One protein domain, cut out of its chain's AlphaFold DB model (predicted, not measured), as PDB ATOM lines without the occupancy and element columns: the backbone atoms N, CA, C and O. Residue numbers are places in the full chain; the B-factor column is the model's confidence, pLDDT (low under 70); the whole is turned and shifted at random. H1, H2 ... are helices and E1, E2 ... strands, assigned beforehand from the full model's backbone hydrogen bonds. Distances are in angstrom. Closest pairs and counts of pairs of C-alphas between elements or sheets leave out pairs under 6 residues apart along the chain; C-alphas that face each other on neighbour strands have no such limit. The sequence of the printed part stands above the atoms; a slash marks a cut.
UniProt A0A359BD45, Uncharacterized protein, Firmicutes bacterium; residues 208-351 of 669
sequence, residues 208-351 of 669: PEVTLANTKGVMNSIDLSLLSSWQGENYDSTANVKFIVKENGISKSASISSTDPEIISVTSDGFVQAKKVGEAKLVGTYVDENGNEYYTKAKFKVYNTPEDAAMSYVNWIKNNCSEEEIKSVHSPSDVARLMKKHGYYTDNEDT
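What this domain is: This is residues 208 to 351 of the 669 residues of an uncharacterized protein of Firmicutes bacterium (UniProt A0A359BD45). Two strongly twisted sheets lie face to face as a sandwich, and a loose group of three helices, H1, H2 and H3, sits beyond one end of it. The long hairpin of E9 and E10 reaches to the opposite end of the longest axis, and after H3 residues 342 to 351 fold back toward the sandwich. The printed part has 144 residues, with ten named strands, E1 to E10, followed by three named helices. One sheet is branched and joins E1, E2, E4, E5, E7 and E8 in antiparallel pairs; the other is mixed, in the order E3, E10, E9, E6, and curled like part of a barrel. The class is mixed, helices and strands, and the whole is compact, with a radius of gyration of the C-alphas of 16.9 A, yet elongated in outline, spanning 53 by 33 by 24 A.

Where its parts are: E1, residues 208 to 212, begins at C-alpha 208 (238.056, 215.333, 131.859). E2 holds residues 215 to 218 and E3 residues 221 to 225. E4, residues 238 to 247, is 28.7 A long. E5, residues 250 to 253, runs on into E6, residues 255 to 258, across a break of 1 residue, at 41 degrees. E7 holds residues 264 to 266 and E8 residues 271 to 274. E9, residues 278 to 287, is 29.7 A long, and E10, residues 293 to 303, is the longest strand at 32.1 A, ending at C-alpha 303 (223.413, 229.841, 129.917). H1, residues 306 to 320, is 21.2 A long; H2 holds residues 323 to 327. H3, residues 332 to 341, is 14.3 A long and ends at C-alpha 341 (221.755, 209.805, 117.125).

How they stand to each other: In the branched sheet E4 has three neighbours. E1 lies on one side of E4, with N 209 and O 242 2.8 A apart, within hydrogen-bond range. On the other side lie E8, with N 239 and O 272 at 2.9 A, and E5, with N 245 and O 252 at 2.9 A. E2 forms a hairpin with E1, with N 210 and O 217 at 2.8 A, and E7 forms one with E8, with N 265 and O 273 at 3.0 A. In the curled sheet E9 and E10 form a hairpin, antiparallel at 161 degrees, with N 284 and O 296 at 3.0 A. E3 is an edge strand parallel to E10, with N 222 and O 299 at 2.8 A; E6, the other edge strand, is antiparallel to E9, with N 257 and O 283 at 3.0 A. The two sheets form a sandwich, two sheets face to face, the parts that face each other 8.9 A centre to centre and the strands of the one at 15 degrees to those of the other; the closest C-alphas of E4 and E9, those of Phe 243 and Gly 284, are 5.5 A apart. H1 only grazes the curled sheet, with its residues 306 to 312. H1 and H3 are close but not clearly touching, at a steep tilt of 48 degrees, the same way; their closest C-alphas, those of Ile 317 and Met 339, are 7.2 A apart. H2 is close to H3 but not clearly touching, with the C-alphas of Glu 325 and Leu 338 closest at 7.5 A. In H1, H2 and H3 every O i to N i+4 pair is within hydrogen-bond range.

The domain as a whole: The two C-alphas farthest apart, those of Asn 290 and Lys 327, are 52.9 A apart. The printed part has no cut. The link from E3 to E4 is long, with 12 residues; in it residues 229 to 230 pair antiparallel with residues 233 to 234. The mean pLDDT of the printed part is 76.4, and it is under 70 at residues 229 to 233, 305 to 317 and 329 to 351.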
ATOM      1  N   PRO A 208     238.459 214.439 130.773       88.12
ATOM      2  CA  PRO A 208     238.056 215.333 131.859       88.12
ATOM      3  C   PRO A 208     237.241 214.602 132.934       88.12
ATOM      4  O   PRO A 208     236.065 214.313 132.736       88.12
ATOM      5  N   GLU A 209     237.828 214.359 134.105       90.31
ATOM      6  CA  GLU A 209     237.066 214.072 135.323       90.31
ATOM      7  C   GLU A 209     236.509 215.396 135.872       90.31
ATOM      8  O   GLU A 209     237.264 216.326 136.159       90.31
ATOM      9  N   VAL A 210     235.186 215.500 135.998       89.62
ATOM     10  CA  VAL A 210     234.483 216.732 136.383       89.62
ATOM     11  C   VAL A 210     233.653 216.499 137.639       89.62
ATOM     12  O   VAL A 210     232.977 215.479 137.777       89.62
ATOM     13  N   THR A 211     233.694 217.469 138.550       89.69
ATOM     14  CA  THR A 211     232.871 217.532 139.761       89.69
ATOM     15  C   THR A 211     232.008 218.795 139.728       89.69
ATOM     16  O   THR A 211     232.535 219.906 139.704       89.69
ATOM     17  N   LEU A 212     230.693 218.596 139.724       85.25
ATOM     18  CA  LEU A 212     229.631 219.579 139.954       85.25
ATOM     19  C   LEU A 212     229.075 219.398 141.380       85.25
ATOM     20  O   LEU A 212     229.453 218.441 142.061       85.25
ATOM     21  N   ALA A 213     228.156 220.254 141.839       79.06
ATOM     22  CA  ALA A 213     227.655 220.217 143.218       79.06
ATOM     23  C   ALA A 213     227.017 218.866 143.597       79.06
ATOM     24  O   ALA A 213     227.211 218.373 144.705       79.06
ATOM     25  N   ASN A 214     226.293 218.247 142.655       75.12
ATOM     26  CA  ASN A 214     225.555 216.992 142.855       75.12
ATOM     27  C   ASN A 214     225.959 215.872 141.875       75.12
ATOM     28  O   ASN A 214     225.245 214.881 141.726       75.12
ATOM     29  N   THR A 215     227.052 216.020 141.122       76.00
ATOM     30  CA  THR A 215     227.438 215.044 140.087       76.00
ATOM     31  C   THR A 215     228.947 214.986 139.934       76.00
ATOM     32  O   THR A 215     229.601 216.013 139.791       76.00
ATOM     33  N   LYS A 216     229.501 213.772 139.917       85.44
ATOM     34  CA  LYS A 216     230.910 213.533 139.610       85.44
ATOM     35  C   LYS A 216     231.039 212.378 138.624       85.44
ATOM     36  O   LYS A 216     230.443 211.325 138.837       85.44
ATOM     37  N   GLY A 217     231.823 212.574 137.573       80.62
ATOM     38  CA  GLY A 217     232.030 211.592 136.513       80.62
ATOM     39  C   GLY A 217     233.079 212.068 135.517       80.62
ATOM     40  O   GLY A 217     233.779 213.048 135.774       80.62
ATOM     41  N   VAL A 218     233.183 211.391 134.379       82.75
ATOM     42  CA  VAL A 218     233.916 211.912 133.223       82.75
ATOM     43  C   VAL A 218     232.898 212.632 132.330       82.75
ATOM     44  O   VAL A 218     231.772 212.166 132.179       82.75
ATOM     45  N   MET A 219     233.212 213.850 131.873       80.38
ATOM     46  CA  MET A 219     232.240 214.699 131.160       80.38
ATOM     47  C   MET A 219     232.906 215.588 130.104       80.38
ATOM     48  O   MET A 219     233.570 216.572 130.422       80.38
ATOM     49  N   ASN A 220     232.674 215.275 128.825       77.56
ATOM     50  CA  ASN A 220     233.194 216.048 127.685       77.56
ATOM     51  C   ASN A 220     232.330 217.271 127.310       77.56
ATOM     52  O   ASN A 220     232.742 218.075 126.472       77.56
ATOM     53  N   SER A 221     231.146 217.419 127.913       82.25
ATOM     54  CA  SER A 221     230.271 218.592 127.793       82.25
ATOM     55  C   SER A 221     229.723 218.950 129.171       82.25
ATOM     56  O   SER A 221     229.262 218.063 129.889       82.25
ATOM     57  N   ILE A 222     229.806 220.227 129.541       86.31
ATOM     58  CA  ILE A 222     229.374 220.759 130.832       86.31
ATOM     59  C   ILE A 222     228.526 222.006 130.582       86.31
ATOM     60  O   ILE A 222     228.999 222.985 130.006       86.31
ATOM     61  N   ASP A 223     227.292 221.987 131.063       84.19
ATOM     62  CA  ASP A 223     226.403 223.144 131.039       84.19
ATOM     63  C   ASP A 223     226.495 223.846 132.406       84.19
ATOM     64  O   ASP A 223     226.318 223.200 133.439       84.19
ATOM     65  N   LEU A 224     226.797 225.151 132.416       84.06
ATOM     66  CA  LEU A 224     226.875 225.975 133.628       84.06
ATOM     67  C   LEU A 224     225.885 227.141 133.566       84.06
ATOM     68  O   LEU A 224     225.777 227.823 132.547       84.06
ATOM     69  N   SER A 225     225.222 227.422 134.683       80.31
ATOM     70  CA  SER A 225     224.389 228.618 134.818       80.31
ATOM     71  C   SER A 225     225.243 229.846 135.138       80.31
ATOM     72  O   SER A 225     226.168 229.774 135.946       80.31
ATOM     73  N   LEU A 226     224.908 231.002 134.568       78.69
ATOM     74  CA  LEU A 226     225.454 232.288 135.009       78.69
ATOM     75  C   LEU A 226     224.927 232.680 136.405       78.69
ATOM     76  O   LEU A 226     225.600 233.392 137.149       78.69
ATOM     77  N   LEU A 227     223.743 232.181 136.775       72.81
ATOM     78  CA  LEU A 227     223.092 232.390 138.069       72.81
ATOM     79  C   LEU A 227     223.254 231.145 138.953       72.81
ATOM     80  O   LEU A 227     222.862 230.050 138.559       72.81
ATOM     81  N   SER A 228     223.780 231.290 140.174       73.06
ATOM     82  CA  SER A 228     223.886 230.171 141.132       73.06
ATOM     83  C   SER A 228     222.530 229.655 141.632       73.06
ATOM     84  O   SER A 228     222.444 228.534 142.127       73.06
ATOM     85  N   SER A 229     221.478 230.466 141.520       66.56
ATOM     86  CA  SER A 229     220.110 230.111 141.893       66.56
ATOM     87  C   SER A 229     219.089 230.865 141.038       66.56
ATOM     88  O   SER A 229     219.338 231.992 140.610       66.56
ATOM     89  N   TRP A 230     217.942 230.233 140.781       50.75
ATOM     90  CA  TRP A 230     216.835 230.781 139.989       50.75
ATOM     91  C   TRP A 230     215.511 230.164 140.464       50.75
ATOM     92  O   TRP A 230     215.460 228.964 140.719       50.75
ATOM     93  N   GLN A 231     214.468 230.981 140.662       51.53
ATOM     94  CA  GLN A 231     213.149 230.562 141.186       51.53
ATOM     95  C   GLN A 231     213.187 229.672 142.457       51.53
ATOM     96  O   GLN A 231     212.298 228.859 142.697       51.53
ATOM     97  N   GLY A 232     214.217 229.832 143.299       55.91
ATOM     98  CA  GLY A 232     214.421 229.055 144.532       55.91
ATOM     99  C   GLY A 232     215.241 227.767 144.372       55.91
ATOM    100  O   GLY A 232     215.737 227.246 145.371       55.91
ATOM    101  N   GLU A 233     215.459 227.297 143.143       51.81
ATOM    102  CA  GLU A 233     216.341 226.167 142.840       51.81
ATOM    103  C   GLU A 233     217.805 226.609 142.696       51.81
ATOM    104  O   GLU A 233     218.100 227.765 142.381       51.81
ATOM    105  N   ASN A 234     218.740 225.683 142.934       70.12
ATOM    106  CA  ASN A 234     220.184 225.932 142.842       70.12
ATOM    107  C   ASN A 234     220.774 225.288 141.584       70.12
ATOM    108  O   ASN A 234     220.495 224.128 141.284       70.12
ATOM    109  N   TYR A 235     221.650 226.019 140.895       74.50
ATOM    110  CA  TYR A 235     222.231 225.608 139.618       74.50
ATOM    111  C   TYR A 235     223.757 225.597 139.677       74.50
ATOM    112  O   TYR A 235     224.390 226.438 140.317       74.50
ATOM    113  N   ASP A 236     224.354 224.634 138.976       82.81
ATOM    114  CA  ASP A 236     225.801 224.506 138.851       82.81
ATOM    115  C   ASP A 236     226.362 225.703 138.051       82.81
ATOM    116  O   ASP A 236     226.359 225.704 136.823       82.81
ATOM    117  N   SER A 237     226.827 226.750 138.741       84.50
ATOM    118  CA  SER A 237     227.517 227.910 138.138       84.50
ATOM    119  C   SER A 237     229.047 227.788 138.144       84.50
ATOM    120  O   SER A 237     229.773 228.622 137.590       84.50
ATOM    121  N   THR A 238     229.550 226.726 138.776       91.62
ATOM    122  CA  THR A 238     230.973 226.405 138.917       91.62
ATOM    123  C   THR A 238     231.197 224.898 138.797       91.62
ATOM    124  O   THR A 238     230.286 224.104 139.025       91.62
ATOM    125  N   ALA A 239     232.417 224.496 138.443       93.31
ATOM    126  CA  ALA A 239     232.842 223.100 138.356       93.31
ATOM    127  C   ALA A 239     234.292 222.946 138.840       93.31
ATOM    128  O   ALA A 239     235.066 223.898 138.787       93.31
ATOM    129  N   ASN A 240     234.711 221.745 139.240       94.81
ATOM    130  CA  ASN A 240     236.133 221.392 139.314       94.81
ATOM    131  C   ASN A 240     236.451 220.344 138.239       94.81
ATOM    132  O   ASN A 240     235.845 219.273 138.226       94.81
ATOM    133  N   VAL A 241     237.382 220.658 137.336       94.88
ATOM    134  CA  VAL A 241     237.779 219.825 136.192       94.88
ATOM    135  C   VAL A 241     239.225 219.382 136.344       94.88
ATOM    136  O   VAL A 241     240.121 220.202 136.530       94.88
ATOM    137  N   LYS A 242     239.473 218.081 136.198       94.56
ATOM    138  CA  LYS A 242     240.814 217.496 136.177       94.56
ATOM    139  C   LYS A 242     240.946 216.607 134.955       94.56
ATOM    140  O   LYS A 242     240.276 215.587 134.839       94.56
ATOM    141  N   PHE A 243     241.821 216.993 134.035       93.31
ATOM    142  CA  PHE A 243     242.145 216.162 132.884       93.31
ATOM    143  C   PHE A 243     243.075 215.030 133.329       93.31
ATOM    144  O   PHE A 243     244.272 215.231 133.544       93.31
ATOM    145  N   ILE A 244     242.495 213.846 133.509       91.50
ATOM    146  CA  ILE A 244     243.201 212.629 133.890       91.50
ATOM    147  C   ILE A 244     243.798 212.009 132.634       91.50
ATOM    148  O   ILE A 244     243.108 211.803 131.636       91.50
ATOM    149  N   VAL A 245     245.081 211.683 132.704       90.81
ATOM    150  CA  VAL A 245     245.819 210.962 131.670       90.81
ATOM    151  C   VAL A 245     246.072 209.558 132.196       90.81
ATOM    152  O   VAL A 245     246.715 209.409 133.229       90.81
ATOM    153  N   LYS A 246     245.615 208.516 131.505       85.44
ATOM    154  CA  LYS A 246     246.130 207.157 131.709       85.44
ATOM    155  C   LYS A 246     247.178 206.900 130.643       85.44
ATOM    156  O   LYS A 246     246.830 206.790 129.472       85.44
ATOM    157  N   GLU A 247     248.433 206.787 131.061       84.56
ATOM    158  CA  GLU A 247     249.548 206.372 130.211       84.56
ATOM    159  C   GLU A 247     249.987 204.962 130.615       84.56
ATOM    160  O   GLU A 247     250.474 204.743 131.723       84.56
ATOM    161  N   ASN A 248     249.804 203.987 129.723       77.12
ATOM    162  CA  ASN A 248     250.074 202.566 129.962       77.12
ATOM    163  C   ASN A 248     249.377 202.042 131.243       77.12
ATOM    164  O   ASN A 248     249.945 201.263 132.008       77.12
ATOM    165  N   GLY A 249     248.162 202.538 131.511       74.44
ATOM    166  CA  GLY A 249     247.378 202.253 132.719       74.44
ATOM    167  C   GLY A 249     247.740 203.070 133.970       74.44
ATOM    168  O   GLY A 249     247.006 203.000 134.954       74.44
ATOM    169  N   ILE A 250     248.815 203.867 133.956       80.38
ATOM    170  CA  ILE A 250     249.225 204.716 135.086       80.38
ATOM    171  C   ILE A 250     248.532 206.079 134.985       80.38
ATOM    172  O   ILE A 250     248.677 206.776 133.981       80.38
ATOM    173  N   SER A 251     247.811 206.478 136.037       87.81
ATOM    174  CA  SER A 251     247.178 207.799 136.113       87.81
ATOM    175  C   SER A 251     248.198 208.918 136.368       87.81
ATOM    176  O   SER A 251     248.948 208.886 137.345       87.81
ATOM    177  N   LYS A 252     248.162 209.936 135.511       91.25
ATOM    178  CA  LYS A 252     248.853 211.229 135.573       91.25
ATOM    179  C   LYS A 252     247.810 212.350 135.384       91.25
ATOM    180  O   LYS A 252     246.650 212.075 135.072       91.25
ATOM    181  N   SER A 253     248.217 213.608 135.538       89.25
ATOM    182  CA  SER A 253     247.379 214.782 135.241       89.25
ATOM    183  C   SER A 253     247.936 215.554 134.048       89.25
ATOM    184  O   SER A 253     249.151 215.705 133.924       89.25
ATOM    185  N   ALA A 254     247.050 216.074 133.206       91.62
ATOM    186  CA  ALA A 254     247.378 217.057 132.178       91.62
ATOM    187  C   ALA A 254     247.364 218.492 132.742       91.62
ATOM    188  O   ALA A 254     246.749 218.760 133.779       91.62
ATOM    189  N   SER A 255     248.025 219.423 132.049       91.38
ATOM    190  CA  SER A 255     247.856 220.861 132.275       91.38
ATOM    191  C   SER A 255     246.477 221.318 131.791       91.38
ATOM    192  O   SER A 255     245.830 220.630 131.000       91.38
ATOM    193  N   ILE A 256     246.010 222.469 132.281       93.12
ATOM    194  CA  ILE A 256     244.654 222.970 132.039       93.12
ATOM    195  C   ILE A 256     244.678 224.420 131.550       93.12
ATOM    196  O   ILE A 256     245.409 225.252 132.087       93.12
ATOM    197  N   SER A 257     243.890 224.728 130.519       89.44
ATOM    198  CA  SER A 257     243.718 226.089 129.994       89.44
ATOM    199  C   SER A 257     242.318 226.297 129.406       89.44
ATOM    200  O   SER A 257     241.641 225.334 129.053       89.44
ATOM    201  N   SER A 258     241.866 227.550 129.311       89.25
ATOM    202  CA  SER A 258     240.627 227.937 128.619       89.25
ATOM    203  C   SER A 258     240.980 228.658 127.322       89.25
ATOM    204  O   SER A 258     241.855 229.523 127.337       89.25
ATOM    205  N   THR A 259     240.301 228.339 126.217       87.19
ATOM    206  CA  THR A 259     240.389 229.152 124.990       87.19
ATOM    207  C   THR A 259     239.541 230.420 125.061       87.19
ATOM    208  O   THR A 259     239.772 231.344 124.289       87.19
ATOM    209  N   ASP A 260     238.596 230.489 126.004       91.12
ATOM    210  CA  ASP A 260     237.525 231.489 126.037       91.12
ATOM    211  C   ASP A 260     237.399 232.104 127.456       91.12
ATOM    212  O   ASP A 260     236.380 231.930 128.136       91.12
ATOM    213  N   PRO A 261     238.443 232.810 127.953       89.12
ATOM    214  CA  PRO A 261     238.546 233.278 129.345       89.12
ATOM    215  C   PRO A 261     237.494 234.324 129.758       89.12
ATOM    216  O   PRO A 261     237.335 234.601 130.950       89.12
ATOM    217  N   GLU A 262     236.777 234.896 128.787       89.69
ATOM    218  CA  GLU A 262     235.654 235.824 128.976       89.69
ATOM    219  C   GLU A 262     234.323 235.110 129.261       89.69
ATOM    220  O   GLU A 262     233.419 235.704 129.841       89.69
ATOM    221  N   ILE A 263     234.200 233.837 128.867       86.44
ATOM    222  CA  ILE A 263     232.989 233.015 129.027       86.44
ATOM    223  C   ILE A 263     233.115 232.141 130.281       86.44
ATOM    224  O   ILE A 263     232.191 232.102 131.097       86.44
ATOM    225  N   ILE A 264     234.289 231.528 130.488       92.81
ATOM    226  CA  ILE A 264     234.651 230.825 131.729       92.81
ATOM    227  C   ILE A 264     236.039 231.245 132.226       92.81
ATOM    228  O   ILE A 264     237.010 231.249 131.469       92.81
ATOM    229  N   SER A 265     236.171 231.527 133.521       92.31
ATOM    230  CA  SER A 265     237.481 231.521 134.195       92.31
ATOM    231  C   SER A 265     237.860 230.104 134.611       92.31
ATOM    232  O   SER A 265     236.988 229.333 135.002       92.31
ATOM    233  N   VAL A 266     239.160 229.792 134.593       94.25
ATOM    234  CA  VAL A 266     239.729 228.559 135.159       94.25
ATOM    235  C   VAL A 266     240.969 228.867 136.004       94.25
ATOM    236  O   VAL A 266     241.764 229.737 135.643       94.25
ATOM    237  N   THR A 267     241.138 228.161 137.121       91.62
ATOM    238  CA  THR A 267     242.331 228.203 137.981       91.62
ATOM    239  C   THR A 267     243.293 227.044 137.683       91.62
ATOM    240  O   THR A 267     242.934 226.054 137.046       91.62
ATOM    241  N   SER A 268     244.530 227.120 138.180       82.38
ATOM    242  CA  SER A 268     245.543 226.069 137.987       82.38
ATOM    243  C   SER A 268     245.242 224.748 138.716       82.38
ATOM    244  O   SER A 268     245.782 223.715 138.328       82.38
ATOM    245  N   ASP A 269     244.372 224.749 139.731       84.75
ATOM    246  CA  ASP A 269     243.836 223.550 140.398       84.75
ATOM    247  C   ASP A 269     242.521 223.031 139.772       84.75
ATOM    248  O   ASP A 269     241.939 222.045 140.242       84.75
ATOM    249  N   GLY A 270     242.076 223.666 138.683       89.50
ATOM    250  CA  GLY A 270     240.969 223.219 137.844       89.50
ATOM    251  C   GLY A 270     239.582 223.695 138.270       89.50
ATOM    252  O   GLY A 270     238.591 223.163 137.774       89.50
ATOM    253  N   PHE A 271     239.467 224.674 139.171       94.06
ATOM    254  CA  PHE A 271     238.184 225.315 139.463       94.06
ATOM    255  C   PHE A 271     237.772 226.216 138.291       94.06
ATOM    256  O   PHE A 271     238.538 227.073 137.851       94.06
ATOM    257  N   VAL A 272     236.565 225.997 137.775       95.31
ATOM    258  CA  VAL A 272     235.963 226.682 136.629       95.31
ATOM    259  C   VAL A 272     234.731 227.447 137.099       95.31
ATOM    260  O   VAL A 272     233.919 226.908 137.847       95.31
ATOM    261  N   GLN A 273     234.569 228.684 136.634       92.62
ATOM    262  CA  GLN A 273     233.434 229.548 136.970       92.62
ATOM    263  C   GLN A 273     232.878 230.227 135.716       92.62
ATOM    264  O   GLN A 273     233.646 230.779 134.922       92.62
ATOM    265  N   ALA A 274     231.551 230.210 135.567       89.75
ATOM    266  CA  ALA A 274     230.835 230.936 134.522       89.75
ATOM    267  C   ALA A 274     230.973 232.463 134.684       89.75
ATOM    268  O   ALA A 274     230.905 232.986 135.797       89.75
ATOM    269  N   LYS A 275     231.151 233.178 133.567       88.25
ATOM    270  CA  LYS A 275     231.268 234.649 133.516       88.25
ATOM    271  C   LYS A 275     230.285 235.322 132.562       88.25
ATOM    272  O   LYS A 275     229.841 236.434 132.830       88.25
ATOM    273  N   LYS A 276     230.005 234.692 131.421       86.38
ATOM    274  CA  LYS A 276     229.210 235.268 130.330       86.38
ATOM    275  C   LYS A 276     228.535 234.154 129.545       86.38
ATOM    276  O   LYS A 276     229.141 233.111 129.342       86.38
ATOM    277  N   VAL A 277     227.314 234.399 129.076       80.62
ATOM    278  CA  VAL A 277     226.563 233.491 128.194       80.62
ATOM    279  C   VAL A 277     227.358 233.190 126.917       80.62
ATOM    280  O   VAL A 277     227.885 234.111 126.287       80.62
ATOM    281  N   GLY A 278     227.421 231.918 126.522       79.50
ATOM    282  CA  GLY A 278     228.106 231.470 125.307       79.50
ATOM    283  C   GLY A 278     228.719 230.073 125.428       79.50
ATOM    284  O   GLY A 278     228.605 229.410 126.457       79.50
ATOM    285  N   GLU A 279     229.391 229.627 124.367       86.19
ATOM    286  CA  GLU A 279     230.163 228.380 124.367       86.19
ATOM    287  C   GLU A 279     231.656 228.650 124.578       86.19
ATOM    288  O   GLU A 279     232.230 229.537 123.950       86.19
ATOM    289  N   ALA A 280     232.295 227.834 125.413       89.25
ATOM    290  CA  ALA A 280     233.725 227.857 125.700       89.25
ATOM    291  C   ALA A 280     234.337 226.456 125.569       89.25
ATOM    292  O   ALA A 280     233.634 225.445 125.648       89.25
ATOM    293  N   LYS A 281     235.660 226.364 125.406       90.62
ATOM    294  CA  LYS A 281     236.396 225.093 125.518       90.62
ATOM    295  C   LYS A 281     237.505 225.186 126.559       90.62
ATOM    296  O   LYS A 281     238.320 226.106 126.570       90.62
ATOM    297  N   LEU A 282     237.559 224.157 127.395       92.88
ATOM    298  CA  LEU A 282     238.653 223.906 128.316       92.88
ATOM    299  C   LEU A 282     239.553 222.828 127.711       92.88
ATOM    300  O   LEU A 282     239.068 221.755 127.349       92.88
ATOM    301  N   VAL A 283     240.843 223.111 127.564       92.00
ATOM    302  CA  VAL A 283     241.828 222.217 126.947       92.00
ATOM    303  C   VAL A 283     242.682 221.581 128.036       92.00
ATOM    304  O   VAL A 283     243.290 222.285 128.846       92.00
ATOM    305  N   GLY A 284     242.727 220.251 128.032       92.62
ATOM    306  CA  GLY A 284     243.675 219.466 128.811       92.62
ATOM    307  C   GLY A 284     244.835 219.035 127.929       92.62
ATOM    308  O   GLY A 284     244.579 218.311 126.969       92.62
ATOM    309  N   THR A 285     246.068 219.433 128.250       91.44
ATOM    310  CA  THR A 285     247.277 219.106 127.469       91.44
ATOM    311  C   THR A 285     248.268 218.272 128.284       91.44
ATOM    312  O   THR A 285     248.617 218.602 129.417       91.44
ATOM    313  N   TYR A 286     248.766 217.192 127.692       91.25
ATOM    314  CA  TYR A 286     249.799 216.319 128.238       91.25
ATOM    315  C   TYR A 286     250.946 216.177 127.237       91.25
ATOM    316  O   TYR A 286     250.703 216.052 126.042       91.25
ATOM    317  N   VAL A 287     252.186 216.159 127.721       87.75
ATOM    318  CA  VAL A 287     253.373 215.899 126.896       87.75
ATOM    319  C   VAL A 287     254.074 214.669 127.460       87.75
ATOM    320  O   VAL A 287     254.321 214.610 128.666       87.75
ATOM    321  N   ASP A 288     254.351 213.677 126.612       82.75
ATOM    322  CA  ASP A 288     255.034 212.449 127.032       82.75
ATOM    323  C   ASP A 288     256.558 212.630 127.176       82.75
ATOM    324  O   ASP A 288     257.134 213.669 126.852       82.75
ATOM    325  N   GLU A 289     257.238 211.583 127.649       80.75
ATOM    326  CA  GLU A 289     258.697 211.567 127.851       80.75
ATOM    327  C   GLU A 289     259.511 211.736 126.547       80.75
ATOM    328  O   GLU A 289     260.716 211.978 126.607       80.75
ATOM    329  N   ASN A 290     258.870 211.642 125.376       72.88
ATOM    330  CA  ASN A 290     259.478 211.825 124.056       72.88
ATOM    331  C   ASN A 290     259.189 213.219 123.455       72.88
ATOM    332  O   ASN A 290     259.724 213.540 122.394       72.88
ATOM    333  N   GLY A 291     258.352 214.038 124.102       77.31
ATOM    334  CA  GLY A 291     257.911 215.340 123.594       77.31
ATOM    335  C   GLY A 291     256.659 215.300 122.706       77.31
ATOM    336  O   GLY A 291     256.346 216.308 122.076       77.31
ATOM    337  N   ASN A 292     255.933 214.179 122.641       74.69
ATOM    338  CA  ASN A 292     254.659 214.101 121.920       74.69
ATOM    339  C   ASN A 292     253.556 214.805 122.723       74.69
ATOM    340  O   ASN A 292     253.318 214.448 123.879       74.69
ATOM    341  N   GLU A 293     252.855 215.765 122.113       83.69
ATOM    342  CA  GLU A 293     251.713 216.444 122.736       83.69
ATOM    343  C   GLU A 293     250.393 215.705 122.460       83.69
ATOM    344  O   GLU A 293     250.025 215.436 121.316       83.69
ATOM    345  N   TYR A 294     249.653 215.429 123.531       82.75
ATOM    346  CA  TYR A 294     248.311 214.860 123.540       82.75
ATOM    347  C   TYR A 294     247.364 215.860 124.189       82.75
ATOM    348  O   TYR A 294     247.659 216.379 125.265       82.75
ATOM    349  N   TYR A 295     246.195 216.095 123.597       85.12
ATOM    350  CA  TYR A 295     245.185 216.947 124.215       85.12
ATOM    351  C   TYR A 295     243.775 216.373 124.096       85.12
ATOM    352  O   TYR A 295     243.460 215.617 123.179       85.12
ATOM    353  N   THR A 296     242.903 216.795 125.005       85.81
ATOM    354  CA  THR A 296     241.448 216.655 124.874       85.81
ATOM    355  C   THR A 296     240.760 217.956 125.276       85.81
ATOM    356  O   THR A 296     241.406 218.891 125.759       85.81
ATOM    357  N   LYS A 297     239.455 218.059 125.018       86.12
ATOM    358  CA  LYS A 297     238.683 219.290 125.203       86.12
ATOM    359  C   LYS A 297     237.359 218.995 125.889       86.12
ATOM    360  O   LYS A 297     236.558 218.229 125.364       86.12
ATOM    361  N   ALA A 298     237.121 219.652 127.018       85.81
ATOM    362  CA  ALA A 298     235.806 219.706 127.635       85.81
ATOM    363  C   ALA A 298     235.065 220.933 127.080       85.81
ATOM    364  O   ALA A 298     235.573 222.056 127.155       85.81
ATOM    365  N   LYS A 299     233.895 220.721 126.476       89.81
ATOM    366  CA  LYS A 299     233.014 221.802 126.017       89.81
ATOM    367  C   LYS A 299     232.275 222.380 127.221       89.81
ATOM    368  O   LYS A 299     231.790 221.624 128.058       89.81
ATOM    369  N   PHE A 300     232.158 223.698 127.274       87.94
ATOM    370  CA  PHE A 300     231.363 224.418 128.256       87.94
ATOM    371  C   PHE A 300     230.275 225.219 127.550       87.94
ATOM    372  O   PHE A 300     230.564 225.916 126.579       87.94
ATOM    373  N   LYS A 301     229.044 225.148 128.054       86.88
ATOM    374  CA  LYS A 301     227.920 225.970 127.603       86.88
ATOM    375  C   LYS A 301     227.416 226.781 128.789       86.88
ATOM    376  O   LYS A 301     226.858 226.221 129.728       86.88
ATOM    377  N   VAL A 302     227.651 228.088 128.768       83.75
ATOM    378  CA  VAL A 302     227.153 229.005 129.796       83.75
ATOM    379  C   VAL A 302     225.811 229.566 129.345       83.75
ATOM    380  O   VAL A 302     225.728 230.206 128.295       83.75
ATOM    381  N   TYR A 303     224.770 229.335 130.140       78.00
ATOM    382  CA  TYR A 303     223.413 229.841 129.917       78.00
ATOM    383  C   TYR A 303     223.033 230.890 130.970       78.00
ATOM    384  O   TYR A 303     223.638 230.952 132.038       78.00
ATOM    385  N   ASN A 304     222.049 231.744 130.667       70.75
ATOM    386  CA  ASN A 304     221.589 232.780 131.596       70.75
ATOM    387  C   ASN A 304     220.515 232.237 132.549       70.75
ATOM    388  O   ASN A 304     220.692 232.290 133.763       70.75
ATOM    389  N   THR A 305     219.447 231.656 131.996       59.06
ATOM    390  CA  THR A 305     218.392 230.959 132.746       59.06
ATOM    391  C   THR A 305     218.276 229.482 132.330       59.06
ATOM    392  O   THR A 305     218.630 229.127 131.199       59.06
ATOM    393  N   PRO A 306     217.789 228.592 133.214       53.47
ATOM    394  CA  PRO A 306     217.438 227.210 132.866       53.47
ATOM    395  C   PRO A 306     216.470 227.110 131.676       53.47
ATOM    396  O   PRO A 306     216.558 226.177 130.877       53.47
ATOM    397  N   GLU A 307     215.583 228.090 131.527       53.75
ATOM    398  CA  GLU A 307     214.635 228.237 130.428       53.75
ATOM    399  C   GLU A 307     215.358 228.526 129.100       53.75
ATOM    400  O   GLU A 307     215.043 227.885 128.098       53.75
ATOM    401  N   ASP A 308     216.389 229.384 129.085       55.84
ATOM    402  CA  ASP A 308     217.252 229.593 127.907       55.84
ATOM    403  C   ASP A 308     217.966 228.296 127.495       55.84
ATOM    404  O   ASP A 308     218.065 227.971 126.307       55.84
ATOM    405  N   ALA A 309     218.456 227.529 128.477       56.78
ATOM    406  CA  ALA A 309     219.088 226.239 128.227       56.78
ATOM    407  C   ALA A 309     218.082 225.258 127.605       56.78
ATOM    408  O   ALA A 309     218.339 224.719 126.525       56.78
ATOM    409  N   ALA A 310     216.916 225.076 128.233       53.97
ATOM    410  CA  ALA A 310     215.845 224.205 127.754       53.97
ATOM    411  C   ALA A 310     215.328 224.616 126.363       53.97
ATOM    412  O   ALA A 310     215.152 223.762 125.494       53.97
ATOM    413  N   MET A 311     215.163 225.914 126.103       52.44
ATOM    414  CA  MET A 311     214.748 226.433 124.799       52.44
ATOM    415  C   MET A 311     215.824 226.203 123.729       52.44
ATOM    416  O   MET A 311     215.509 225.820 122.601       52.44
ATOM    417  N   SER A 312     217.107 226.346 124.079       55.44
ATOM    418  CA  SER A 312     218.231 225.987 123.207       55.44
ATOM    419  C   SER A 312     218.238 224.487 122.866       55.44
ATOM    420  O   SER A 312     218.431 224.131 121.702       55.44
ATOM    421  N   TYR A 313     217.949 223.611 123.836       58.22
ATOM    422  CA  TYR A 313     217.772 222.171 123.610       58.22
ATOM    423  C   TYR A 313     216.588 221.866 122.676       58.22
ATOM    424  O   TYR A 313     216.752 221.151 121.685       58.22
ATOM    425  N   VAL A 314     215.413 222.445 122.942       58.72
ATOM    426  CA  VAL A 314     214.196 222.272 122.127       58.72
ATOM    427  C   VAL A 314     214.408 222.756 120.692       58.72
ATOM    428  O   VAL A 314     214.038 222.059 119.746       58.72
ATOM    429  N   ASN A 315     215.032 223.919 120.504       62.09
ATOM    430  CA  ASN A 315     215.287 224.474 119.177       62.09
ATOM    431  C   ASN A 315     216.353 223.681 118.412       62.09
ATOM    432  O   ASN A 315     216.216 223.508 117.203       62.09
ATOM    433  N   TRP A 316     217.363 223.115 119.085       66.56
ATOM    434  CA  TRP A 316     218.276 222.186 118.417       66.56
ATOM    435  C   TRP A 316     217.551 220.917 117.953       66.56
ATOM    436  O   TRP A 316     217.719 220.521 116.801       66.56
ATOM    437  N   ILE A 317     216.699 220.315 118.795       66.44
ATOM    438  CA  ILE A 317     215.926 219.115 118.433       66.44
ATOM    439  C   ILE A 317     215.027 219.395 117.219       66.44
ATOM    440  O   ILE A 317     215.095 218.651 116.243       66.44
ATOM    441  N   LYS A 318     214.267 220.502 117.224       70.88
ATOM    442  CA  LYS A 318     213.434 220.941 116.084       70.88
ATOM    443  C   LYS A 318     214.221 221.110 114.776       70.88
ATOM    444  O   LYS A 318     213.676 220.860 113.709       70.88
ATOM    445  N   ASN A 319     215.483 221.532 114.859       75.75
ATOM    446  CA  ASN A 319     216.320 221.816 113.691       75.75
ATOM    447  C   ASN A 319     217.123 220.602 113.180       75.75
ATOM    448  O   ASN A 319     217.690 220.686 112.093       75.75
ATOM    449  N   ASN A 320     217.213 219.506 113.946       71.25
ATOM    450  CA  ASN A 320     218.093 218.363 113.637       71.25
ATOM    451  C   ASN A 320     217.390 216.990 113.665       71.25
ATOM    452  O   ASN A 320     217.996 216.005 113.254       71.25
ATOM    453  N   CYS A 321     216.138 216.901 114.127       75.38
ATOM    454  CA  CYS A 321     215.359 215.657 114.212       75.38
ATOM    455  C   CYS A 321     214.080 215.761 113.362       75.38
ATOM    456  O   CYS A 321     213.504 216.843 113.252       75.38
ATOM    457  N   SER A 322     213.587 214.652 112.799       80.50
ATOM    458  CA  SER A 322     212.290 214.648 112.099       80.50
ATOM    459  C   SER A 322     211.114 214.711 113.084       80.50
ATOM    460  O   SER A 322     211.224 214.288 114.238       80.50
ATOM    461  N   GLU A 323     209.947 215.180 112.628       76.06
ATOM    462  CA  GLU A 323     208.719 215.142 113.436       76.06
ATOM    463  C   GLU A 323     208.384 213.733 113.950       76.06
ATOM    464  O   GLU A 323     207.829 213.587 115.035       76.06
ATOM    465  N   GLU A 324     208.679 212.697 113.168       76.75
ATOM    466  CA  GLU A 324     208.375 211.299 113.493       76.75
ATOM    467  C   GLU A 324     209.302 210.790 114.602       76.75
ATOM    468  O   GLU A 324     208.866 210.088 115.513       76.75
ATOM    469  N   GLU A 325     210.568 211.210 114.571       76.69
ATOM    470  CA  GLU A 325     211.536 210.931 115.628       76.69
ATOM    471  C   GLU A 325     211.172 211.661 116.922       76.69
ATOM    472  O   GLU A 325     211.179 211.050 117.990       76.69
ATOM    473  N   ILE A 326     210.773 212.933 116.834       75.00
ATOM    474  CA  ILE A 326     210.304 213.718 117.986       75.00
ATOM    475  C   ILE A 326     209.056 213.067 118.605       75.00
ATOM    476  O   ILE A 326     208.985 212.913 119.821       75.00
ATOM    477  N   LYS A 327     208.107 212.594 117.782       78.50
ATOM    478  CA  LYS A 327     206.910 211.858 118.237       78.50
ATOM    479  C   LYS A 327     207.224 210.483 118.847       78.50
ATOM    480  O   LYS A 327     206.383 209.949 119.565       78.50
ATOM    481  N   SER A 328     208.409 209.917 118.598       72.31
ATOM    482  CA  SER A 328     208.862 208.640 119.184       72.31
ATOM    483  C   SER A 328     209.507 208.769 120.575       72.31
ATOM    484  O   SER A 328     209.831 207.764 121.204       72.31
ATOM    485  N   VAL A 329     209.693 209.996 121.074       67.81
ATOM    486  CA  VAL A 329     210.233 210.260 122.413       67.81
ATOM    487  C   VAL A 329     209.153 210.025 123.470       67.81
ATOM    488  O   VAL A 329     208.121 210.695 123.468       67.81
ATOM    489  N   HIS A 330     209.392 209.097 124.401       68.81
ATOM    490  CA  HIS A 330     208.452 208.775 125.487       68.81
ATOM    491  C   HIS A 330     209.083 208.871 126.890       68.81
ATOM    492  O   HIS A 330     208.400 208.698 127.896       68.81
ATOM    493  N   SER A 331     210.382 209.170 126.977       50.84
ATOM    494  CA  SER A 331     211.129 209.333 128.226       50.84
ATOM    495  C   SER A 331     212.334 210.276 128.053       50.84
ATOM    496  O   SER A 331     212.808 210.462 126.927       50.84
ATOM    497  N   PRO A 332     212.917 210.818 129.143       47.00
ATOM    498  CA  PRO A 332     214.184 211.557 129.079       47.00
ATOM    499  C   PRO A 332     215.335 210.742 128.460       47.00
ATOM    500  O   PRO A 332     216.198 211.294 127.778       47.00
ATOM    501  N   SER A 333     215.320 209.415 128.629       47.81
ATOM    502  CA  SER A 333     216.280 208.503 127.998       47.81
ATOM    503  C   SER A 333     216.102 208.415 126.476       47.81
ATOM    504  O   SER A 333     217.075 208.177 125.763       47.81
ATOM    505  N   ASP A 334     214.896 208.647 125.950       55.44
ATOM    506  CA  ASP A 334     214.657 208.744 124.504       55.44
ATOM    507  C   ASP A 334     215.137 210.080 123.939       55.44
ATOM    508  O   ASP A 334     215.764 210.081 122.882       55.44
ATOM    509  N   VAL A 335     214.959 211.188 124.673       59.31
ATOM    510  CA  VAL A 335     215.574 212.486 124.324       59.31
ATOM    511  C   VAL A 335     217.089 212.322 124.205       59.31
ATOM    512  O   VAL A 335     217.670 212.656 123.175       59.31
ATOM    513  N   ALA A 336     217.735 211.737 125.219       53.69
ATOM    514  CA  ALA A 336     219.179 211.510 125.215       53.69
ATOM    515  C   ALA A 336     219.633 210.607 124.048       53.69
ATOM    516  O   ALA A 336     220.635 210.903 123.394       53.69
ATOM    517  N   ARG A 337     218.880 209.538 123.734       61.94
ATOM    518  CA  ARG A 337     219.161 208.662 122.580       61.94
ATOM    519  C   ARG A 337     218.988 209.375 121.235       61.94
ATOM    520  O   ARG A 337     219.841 209.208 120.365       61.94
ATOM    521  N   LEU A 338     217.945 210.188 121.071       66.50
ATOM    522  CA  LEU A 338     217.684 210.956 119.852       66.50
ATOM    523  C   LEU A 338     218.753 212.039 119.627       66.50
ATOM    524  O   LEU A 338     219.325 212.136 118.544       66.50
ATOM    525  N   MET A 339     219.106 212.787 120.673       62.00
ATOM    526  CA  MET A 339     220.173 213.791 120.614       62.00
ATOM    527  C   MET A 339     221.558 213.182 120.351       62.00
ATOM    528  O   MET A 339     222.377 213.797 119.667       62.00
ATOM    529  N   LYS A 340     221.821 211.964 120.851       59.31
ATOM    530  CA  LYS A 340     223.029 211.195 120.514       59.31
ATOM    531  C   LYS A 340     223.027 210.750 119.049       59.31
ATOM    532  O   LYS A 340     224.039 210.918 118.380       59.31
ATOM    533  N   LYS A 341     221.900 210.234 118.532       69.56
ATOM    534  CA  LYS A 341     221.755 209.805 117.125       69.56
ATOM    535  C   LYS A 341     222.143 210.912 116.139       69.56
ATOM    536  O   LYS A 341     222.809 210.631 115.150       69.56
ATOM    537  N   HIS A 342     221.748 212.149 116.440       69.50
ATOM    538  CA  HIS A 342     221.985 213.326 115.598       69.50
ATOM    539  C   HIS A 342     223.190 214.184 116.039       69.50
ATOM    540  O   HIS A 342     223.361 215.305 115.571       69.50
ATOM    541  N   GLY A 343     224.057 213.663 116.914       52.31
ATOM    542  CA  GLY A 343     225.398 214.219 117.142       52.31
ATOM    543  C   GLY A 343     225.505 215.485 118.002       52.31
ATOM    544  O   GLY A 343     226.552 216.132 117.963       52.31
ATOM    545  N   TYR A 344     224.495 215.842 118.809       54.22
ATOM    546  CA  TYR A 344     224.634 216.944 119.787       54.22
ATOM    547  C   TYR A 344     225.761 216.657 120.793       54.22
ATOM    548  O   TYR A 344     226.566 217.524 121.139       54.22
ATOM    549  N   TYR A 345     225.845 215.397 121.223       51.94
ATOM    550  CA  TYR A 345     226.908 214.875 122.074       51.94
ATOM    551  C   TYR A 345     227.929 214.114 121.222       51.94
ATOM    552  O   TYR A 345     227.561 213.280 120.399       51.94
ATOM    553  N   THR A 346     229.216 214.383 121.440       37.31
ATOM    554  CA  THR A 346     230.336 213.671 120.799       37.31
ATOM    555  C   THR A 346     230.810 212.522 121.687       37.31
ATOM    556  O   THR A 346     230.974 212.721 122.890       37.31
ATOM    557  N   ASP A 347     231.028 211.347 121.097       41.31
ATOM    558  CA  ASP A 347     231.092 210.054 121.788       41.31
ATOM    559  C   ASP A 347     232.066 209.971 122.977       41.31
ATOM    560  O   ASP A 347     233.278 209.860 122.798       41.31
ATOM    561  N   ASN A 348     231.518 209.891 124.195       42.78
ATOM    562  CA  ASN A 348     231.439 208.610 124.914       42.78
ATOM    563  C   ASN A 348     230.407 208.677 126.071       42.78
ATOM    564  O   ASN A 348     229.814 209.726 126.303       42.78
ATOM    565  N   GLU A 349     230.257 207.560 126.791       46.81
ATOM    566  CA  GLU A 349     229.663 207.384 128.135       46.81
ATOM    567  C   GLU A 349     228.158 207.119 128.310       46.81
ATOM    568  O   GLU A 349     227.296 207.995 128.228       46.81
ATOM    569  N   ASP A 350     227.882 205.901 128.783       40.59
ATOM    570  CA  ASP A 350     226.637 205.489 129.440       40.59
ATOM    571  C   ASP A 350     226.453 206.151 130.827       40.59
ATOM    572  O   ASP A 350     225.358 206.156 131.394       40.59
ATOM    573  N   THR A 351     227.508 206.769 131.374       43.66
ATOM    574  CA  THR A 351     227.518 207.450 132.678       43.66
ATOM    575  C   THR A 351     226.566 208.650 132.733       43.66
ATOM    576  O   THR A 351     225.979 208.909 133.783       43.66
TER     577      THR A 351